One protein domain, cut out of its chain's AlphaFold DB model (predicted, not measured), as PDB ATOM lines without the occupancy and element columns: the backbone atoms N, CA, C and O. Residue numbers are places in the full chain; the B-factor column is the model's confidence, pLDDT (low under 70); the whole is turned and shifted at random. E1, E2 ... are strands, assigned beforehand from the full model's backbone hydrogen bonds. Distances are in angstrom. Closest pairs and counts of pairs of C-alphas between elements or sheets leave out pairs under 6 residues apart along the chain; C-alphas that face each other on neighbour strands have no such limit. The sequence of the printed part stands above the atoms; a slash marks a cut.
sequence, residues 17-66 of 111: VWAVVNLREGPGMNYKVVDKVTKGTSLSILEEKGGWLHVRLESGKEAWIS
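Overview. This is residues 17 to 66 of the 111 residues of the protein "SH3 domain-containing protein" of Deltaproteobacteria bacterium (UniProt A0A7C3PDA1). This is a small sandwich: a strongly twisted sheet of three strands, E3, E4 and E5, has a two-stranded hairpin, E1 and E2, over one face, with the strands of the two sheets crossed. E5 lies near the middle, while E3, which bends sharply, and E2 lie farthest out. The printed part has 50 residues with no named helix and five named strands, E1 to E5 along the chain; the class is all strand, and both sheets are antiparallel, in the orders E3 - E4 - E5 and E1 - E2. The whole is compact and rounded, with a radius of gyration of the C-alphas of 9.7 A and spans of 24 by 20 by 17 A.

Arrangement. The larger sheet is a meander, each strand the antiparallel neighbour of the one before: E3, residues 42 to 49, E4, residues 52 to 56, and E5, residues 62 to 66. E3 and E5 are its edge strands and E4 is the inner one. E3 bends by 71 degrees at residue 46. E3 and E4 form a hairpin at 135 degrees between directions, with N 54 and O 47 at 2.7 A and N 49 and O 52 at 2.8 A. E4 and E5 form another at 147 degrees, with N 53 and O 65 at 2.8 A. The second sheet is the hairpin of E1, residues 20 to 24, and E2, residues 33 to 38, antiparallel at 152 degrees, with N 21 and O 37 at 2.8 A and N 37 and O 21 at 2.9 A. The two sheets form a sandwich, two sheets face to face, with the facing parts 9.2 A centre to centre, their best planes 12 degrees apart and the strands of the one at 73 degrees to those of the other. The closest C-alphas of E1 and E5 are those of Arg 24 and Trp 64, 5.0 A apart. E1 and E4 are near each other, with 5 pairs of C-alphas within 10 A. E2 and E3 are apart.

Along the chain. E3 is the longest strand, 19.1 A from C-alpha 42 at (-38.551, -28.868, -55.212) to C-alpha 49. E4 measures 12.9 A, and E5 measures 13.7 A, ending at C-alpha 66 at (-26.156, -29.941, -48.717). E1 begins at C-alpha 20 at (-30.850, -39.344, -54.044) and measures 12.9 A; E2 measures 13.9 A.

Size, cuts and confidence. The two C-alphas farthest apart, those of Asn 30 and Gly 40, are 25.2 A apart. The printed part has no cut. The links E2 to E3, E3 to E4 and E4 to E5 are tight, and E1 to E2 is short. The mean pLDDT of the printed part is 81.2, with residues 29 and 50 under 70.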
ATOM      1  N   VAL A  17     -30.681 -31.861 -57.616       84.50
ATOM      2  CA  VAL A  17     -30.072 -32.287 -58.890       84.50
ATOM      3  C   VAL A  17     -29.428 -33.664 -58.817       84.50
ATOM      4  O   VAL A  17     -29.202 -34.292 -59.851       84.50
ATOM      5  N   TRP A  18     -29.201 -34.163 -57.606       81.69
ATOM      6  CA  TRP A  18     -28.674 -35.497 -57.341       81.69
ATOM      7  C   TRP A  18     -29.770 -36.559 -57.320       81.69
ATOM      8  O   TRP A  18     -30.884 -36.288 -56.887       81.69
ATOM      9  N   ALA A  19     -29.438 -37.782 -57.752       83.19
ATOM     10  CA  ALA A  19     -30.382 -38.901 -57.839       83.19
ATOM     11  C   ALA A  19     -31.106 -39.166 -56.510       83.19
ATOM     12  O   ALA A  19     -32.330 -39.279 -56.492       83.19
ATOM     13  N   VAL A  20     -30.347 -39.209 -55.412       84.88
ATOM     14  CA  VAL A  20     -30.850 -39.344 -54.044       84.88
ATOM     15  C   VAL A  20     -30.016 -38.455 -53.135       84.88
ATOM     16  O   VAL A  20     -28.786 -38.502 -53.170       84.88
ATOM     17  N   VAL A  21     -30.683 -37.668 -52.298       84.19
ATOM     18  CA  VAL A  21     -30.052 -36.831 -51.284       84.19
ATOM     19  C   VAL A  21     -30.673 -37.113 -49.934       84.19
ATOM     20  O   VAL A  21     -31.888 -37.187 -49.776       84.19
ATOM     21  N   ASN A  22     -29.805 -37.266 -48.947       83.56
ATOM     22  CA  ASN A  22     -30.204 -37.503 -47.577       83.56
ATOM     23  C   ASN A  22     -30.466 -36.162 -46.892       83.56
ATOM     24  O   ASN A  22     -29.548 -35.354 -46.744       83.56
ATOM     25  N   LEU A  23     -31.706 -35.957 -46.468       84.12
ATOM     26  CA  LEU A  23     -32.109 -34.855 -45.613       84.12
ATOM     27  C   LEU A  23     -31.719 -35.180 -44.177       84.12
ATOM     28  O   LEU A  23     -31.998 -36.269 -43.672       84.12
ATOM     29  N   ARG A  24     -31.063 -34.238 -43.513       81.81
ATOM     30  CA  ARG A  24     -30.533 -34.418 -42.161       81.81
ATOM     31  C   ARG A  24     -31.228 -33.497 -41.174       81.81
ATOM     32  O   ARG A  24     -31.773 -32.472 -41.559       81.81
ATOM     33  N   GLU A  25     -31.210 -33.866 -39.901       77.81
ATOM     34  CA  GLU A  25     -31.773 -33.026 -38.830       77.81
ATOM     35  C   GLU A  25     -30.981 -31.733 -38.597       77.81
ATOM     36  O   GLU A  25     -31.523 -30.780 -38.051       77.81
ATOM     37  N   GLY A  26     -29.719 -31.672 -39.030       74.94
ATOM     38  CA  GLY A  26     -28.861 -30.517 -38.791       74.94
ATOM     39  C   GLY A  26     -27.886 -30.211 -39.928       74.94
ATOM     40  O   GLY A  26     -27.667 -31.046 -40.816       74.94
ATOM     41  N   PRO A  27     -27.274 -29.014 -39.890       72.56
ATOM     42  CA  PRO A  27     -26.288 -28.564 -40.862       72.56
ATOM     43  C   PRO A  27     -24.955 -29.278 -40.621       72.56
ATOM     44  O   PRO A  27     -24.071 -28.780 -39.924       72.56
ATOM     45  N   GLY A  28     -24.810 -30.488 -41.158       71.56
ATOM     46  CA  GLY A  28     -23.562 -31.236 -41.057       71.56
ATOM     47  C   GLY A  28     -23.675 -32.708 -41.436       71.56
ATOM     48  O   GLY A  28     -24.737 -33.326 -41.374       71.56
ATOM     49  N   MET A  29     -22.533 -33.309 -41.774       69.81
ATOM     50  CA  MET A  29     -22.446 -34.741 -42.097       69.81
ATOM     51  C   MET A  29     -22.542 -35.638 -40.850       69.81
ATOM     52  O   MET A  29     -22.805 -36.832 -40.993       69.81
ATOM     53  N   ASN A  30     -22.382 -35.063 -39.651       75.94
ATOM     54  CA  ASN A  30     -22.468 -35.760 -38.360       75.94
ATOM     55  C   ASN A  30     -23.909 -35.949 -37.855       75.94
ATOM     56  O   ASN A  30     -24.140 -36.734 -36.942       75.94
ATOM     57  N   TYR A  31     -24.879 -35.243 -38.439       76.88
ATOM     58  CA  TYR A  31     -26.288 -35.339 -38.057       76.88
ATOM     59  C   TYR A  31     -26.966 -36.544 -38.714       76.88
ATOM     60  O   TYR A  31     -26.611 -36.916 -39.840       76.88
ATOM     61  N   LYS A  32     -27.966 -37.144 -38.056       76.81
ATOM     62  CA  LYS A  32     -28.680 -38.296 -38.616       76.81
ATOM     63  C   LYS A  32     -29.519 -37.871 -39.819       76.81
ATOM     64  O   LYS A  32     -30.016 -36.749 -39.923       76.81
ATOM     65  N   VAL A  33     -29.685 -38.810 -40.740       85.50
ATOM     66  CA  VAL A  33     -30.608 -38.684 -41.866       85.50
ATOM     67  C   VAL A  33     -32.036 -38.852 -41.345       85.50
ATOM     68  O   VAL A  33     -32.384 -39.918 -40.837       85.50
ATOM     69  N   VAL A  34     -32.842 -37.798 -41.462       83.31
ATOM     70  CA  VAL A  34     -34.262 -37.781 -41.073       83.31
ATOM     71  C   VAL A  34     -35.184 -38.146 -42.221       83.31
ATOM     72  O   VAL A  34     -36.330 -38.530 -41.984       83.31
ATOM     73  N   ASP A  35     -34.717 -37.962 -43.456       83.00
ATOM     74  CA  ASP A  35     -35.513 -38.181 -44.654       83.00
ATOM     75  C   ASP A  35     -34.619 -38.289 -45.902       83.00
ATOM     76  O   ASP A  35     -33.406 -38.067 -45.831       83.00
ATOM     77  N   LYS A  36     -35.183 -38.650 -47.054       85.94
ATOM     78  CA  LYS A  36     -34.438 -38.755 -48.314       85.94
ATOM     79  C   LYS A  36     -35.292 -38.245 -49.459       85.94
ATOM     80  O   LYS A  36     -36.417 -38.687 -49.649       85.94
ATOM     81  N   VAL A  37     -34.713 -37.360 -50.257       85.81
ATOM     82  CA  VAL A  37     -35.340 -36.789 -51.452       85.81
ATOM     83  C   VAL A  37     -34.610 -37.246 -52.697       85.81
ATOM     84  O   VAL A  37     -33.444 -37.637 -52.645       85.81
ATOM     85  N   THR A  38     -35.299 -37.202 -53.827       87.50
ATOM     86  CA  THR A  38     -34.767 -37.634 -55.116       87.50
ATOM     87  C   THR A  38     -34.569 -36.452 -56.051       87.50
ATOM     88  O   THR A  38     -35.013 -35.328 -55.795       87.50
ATOM     89  N   LYS A  39     -33.864 -36.691 -57.157       87.12
ATOM     90  CA  LYS A  39     -33.684 -35.676 -58.197       87.12
ATOM     91  C   LYS A  39     -35.037 -35.146 -58.654       87.12
ATOM     92  O   LYS A  39     -35.947 -35.910 -58.959       87.12
ATOM     93  N   GLY A  40     -35.130 -33.830 -58.780       83.69
ATOM     94  CA  GLY A  40     -36.335 -33.158 -59.242       83.69
ATOM     95  C   GLY A  40     -37.248 -32.691 -58.115       83.69
ATOM     96  O   GLY A  40     -38.109 -31.858 -58.395       83.69
ATOM     97  N   THR A  41     -37.024 -33.109 -56.864       84.50
ATOM     98  CA  THR A  41     -37.764 -32.570 -55.719       84.50
ATOM     99  C   THR A  41     -37.491 -31.074 -55.569       84.50
ATOM    100  O   THR A  41     -36.339 -30.632 -55.515       84.50
ATOM    101  N   SER A  42     -38.567 -30.292 -55.531       84.69
ATOM    102  CA  SER A  42     -38.551 -28.868 -55.212       84.69
ATOM    103  C   SER A  42     -38.668 -28.673 -53.710       84.69
ATOM    104  O   SER A  42     -39.550 -29.240 -53.070       84.69
ATOM    105  N   LEU A  43     -37.775 -27.864 -53.157       83.69
ATOM    106  CA  LEU A  43     -37.663 -27.622 -51.727       83.69
ATOM    107  C   LEU A  43     -37.593 -26.118 -51.482       83.69
ATOM    108  O   LEU A  43     -36.912 -25.403 -52.218       83.69
ATOM    109  N   SER A  44     -38.291 -25.630 -50.462       84.62
ATOM    110  CA  SER A  44     -38.261 -24.209 -50.103       84.62
ATOM    111  C   SER A  44     -37.108 -23.959 -49.145       84.62
ATOM    112  O   SER A  44     -37.117 -24.518 -48.053       84.62
ATOM    113  N   ILE A  45     -36.126 -23.139 -49.524       83.19
ATOM    114  CA  ILE A  45     -35.017 -22.787 -48.633       83.19
ATOM    115  C   ILE A  45     -35.527 -21.798 -47.585       83.19
ATOM    116  O   ILE A  45     -35.952 -20.696 -47.926       83.19
ATOM    117  N   LEU A  46     -35.456 -22.201 -46.321       80.88
ATOM    118  CA  LEU A  46     -35.719 -21.385 -45.140       80.88
ATOM    119  C   LEU A  46     -34.475 -20.579 -44.742       80.88
ATOM    120  O   LEU A  46     -34.559 -19.377 -44.485       80.88
ATOM    121  N   GLU A  47     -33.318 -21.243 -44.708       73.56
ATOM    122  CA  GLU A  47     -32.052 -20.673 -44.238       73.56
ATOM    123  C   GLU A  47     -30.846 -21.374 -44.883       73.56
ATOM    124  O   GLU A  47     -30.953 -22.503 -45.350       73.56
ATOM    125  N   GLU A  48     -29.686 -20.718 -44.901       77.06
ATOM    126  CA  GLU A  48     -28.401 -21.328 -45.244       77.06
ATOM    127  C   GLU A  48     -27.426 -21.198 -44.070       77.06
ATOM    128  O   GLU A  48     -27.280 -20.123 -43.488       77.06
ATOM    129  N   LYS A  49     -26.711 -22.284 -43.752       71.81
ATOM    130  CA  LYS A  49     -25.667 -22.305 -42.728       71.81
ATOM    131  C   LYS A  49     -24.509 -23.214 -43.128       71.81
ATOM    132  O   LYS A  49     -24.671 -24.424 -43.255       71.81
ATOM    133  N   GLY A  50     -23.317 -22.639 -43.301       69.06
ATOM    134  CA  GLY A  50     -22.073 -23.402 -43.482       69.06
ATOM    135  C   GLY A  50     -22.092 -24.390 -44.658       69.06
ATOM    136  O   GLY A  50     -21.602 -25.508 -44.519       69.06
ATOM    137  N   GLY A  51     -22.705 -24.019 -45.790       77.00
ATOM    138  CA  GLY A  51     -22.846 -24.896 -46.965       77.00
ATOM    139  C   GLY A  51     -24.012 -25.896 -46.893       77.00
ATOM    140  O   GLY A  51     -24.142 -26.763 -47.763       77.00
ATOM    141  N   TRP A  52     -24.870 -25.771 -45.880       84.62
ATOM    142  CA  TRP A  52     -26.126 -26.501 -45.750       84.62
ATOM    143  C   TRP A  52     -27.305 -25.557 -45.921       84.62
ATOM    144  O   TRP A  52     -27.303 -24.451 -45.395       84.62
ATOM    145  N   LEU A  53     -28.325 -26.022 -46.623       84.25
ATOM    146  CA  LEU A  53     -29.582 -25.329 -46.822       84.25
ATOM    147  C   LEU A  53     -30.622 -25.972 -45.911       84.25
ATOM    148  O   LEU A  53     -30.907 -27.165 -46.026       84.25
ATOM    149  N   HIS A  54     -31.183 -25.190 -45.002       83.75
ATOM    150  CA  HIS A  54     -32.379 -25.565 -44.279       83.75
ATOM    151  C   HIS A  54     -33.560 -25.425 -45.227       83.75
ATOM    152  O   HIS A  54     -33.826 -24.345 -45.754       83.75
ATOM    153  N   VAL A  55     -34.244 -26.528 -45.478       86.44
ATOM    154  CA  VAL A  55     -35.316 -26.620 -46.452       86.44
ATOM    155  C   VAL A  55     -36.586 -27.158 -45.821       86.44
ATOM    156  O   VAL A  55     -36.559 -28.037 -44.962       86.44
ATOM    157  N   ARG A  56     -37.718 -26.658 -46.310       84.31
ATOM    158  CA  ARG A  56     -39.045 -27.167 -45.985       84.31
ATOM    159  C   ARG A  56     -39.607 -27.948 -47.161       84.31
ATOM    160  O   ARG A  56     -39.641 -27.447 -48.288       84.31
ATOM    161  N   LEU A  57     -40.056 -29.166 -46.882       83.75
ATOM    162  CA  LEU A  57     -40.812 -29.988 -47.814       83.75
ATOM    163  C   LEU A  57     -42.261 -29.504 -47.891       83.75
ATOM    164  O   LEU A  57     -42.781 -28.883 -46.966       83.75
ATOM    165  N   GLU A  58     -42.946 -29.861 -48.975       77.19
ATOM    166  CA  GLU A  58     -44.382 -29.595 -49.142       77.19
ATOM    167  C   GLU A  58     -45.241 -30.271 -48.061       77.19
ATOM    168  O   GLU A  58     -46.276 -29.745 -47.669       77.19
ATOM    169  N   SER A  59     -44.756 -31.379 -47.493       74.88
ATOM    170  CA  SER A  59     -45.354 -32.051 -46.332       74.88
ATOM    171  C   SER A  59     -45.276 -31.237 -45.034       74.88
ATOM    172  O   SER A  59     -45.791 -31.667 -44.006       74.88
ATOM    173  N   GLY A  60     -44.602 -30.085 -45.047       79.19
ATOM    174  CA  GLY A  60     -44.373 -29.240 -43.882       79.19
ATOM    175  C   GLY A  60     -43.159 -29.641 -43.048       79.19
ATOM    176  O   GLY A  60     -42.810 -28.891 -42.141       79.19
ATOM    177  N   LYS A  61     -42.502 -30.764 -43.369       80.44
ATOM    178  CA  LYS A  61     -41.298 -31.253 -42.687       80.44
ATOM    179  C   LYS A  61     -40.093 -30.377 -43.021       80.44
ATOM    180  O   LYS A  61     -39.889 -30.002 -44.174       80.44
ATOM    181  N   GLU A  62     -39.294 -30.077 -42.010       86.25
ATOM    182  CA  GLU A  62     -38.088 -29.260 -42.121       86.25
ATOM    183  C   GLU A  62     -36.856 -30.155 -42.007       86.25
ATOM    184  O   GLU A  62     -36.824 -31.088 -41.200       86.25
ATOM    185  N   ALA A  63     -35.861 -29.916 -42.855       85.81
ATOM    186  CA  ALA A  63     -34.614 -30.660 -42.823       85.81
ATOM    187  C   ALA A  63     -33.477 -29.907 -43.515       85.81
ATOM    188  O   ALA A  63     -33.688 -28.945 -44.243       85.81
ATOM    189  N   TRP A  64     -32.253 -30.374 -43.315       86.12
ATOM    190  CA  TRP A  64     -31.048 -29.801 -43.893       86.12
ATOM    191  C   TRP A  64     -30.565 -30.624 -45.084       86.12
ATOM    192  O   TRP A  64     -30.430 -31.848 -45.007       86.12
ATOM    193  N   ILE A  65     -30.268 -29.938 -46.185       85.56
ATOM    194  CA  ILE A  65     -29.701 -30.508 -47.407       85.56
ATOM    195  C   ILE A  65     -28.375 -29.826 -47.735       85.56
ATOM    196  O   ILE A  65     -28.197 -28.640 -47.481       85.56
ATOM    197  N   SER A  66     -27.413 -30.558 -48.295       83.56
ATOM    198  CA  SER A  66     -26.156 -29.941 -48.717       83.56
ATOM    199  C   SER A  66     -26.371 -29.103 -49.978       83.56
ATOM    200  O   SER A  66     -26.971 -29.585 -50.941       83.56
TER     201      SER A  66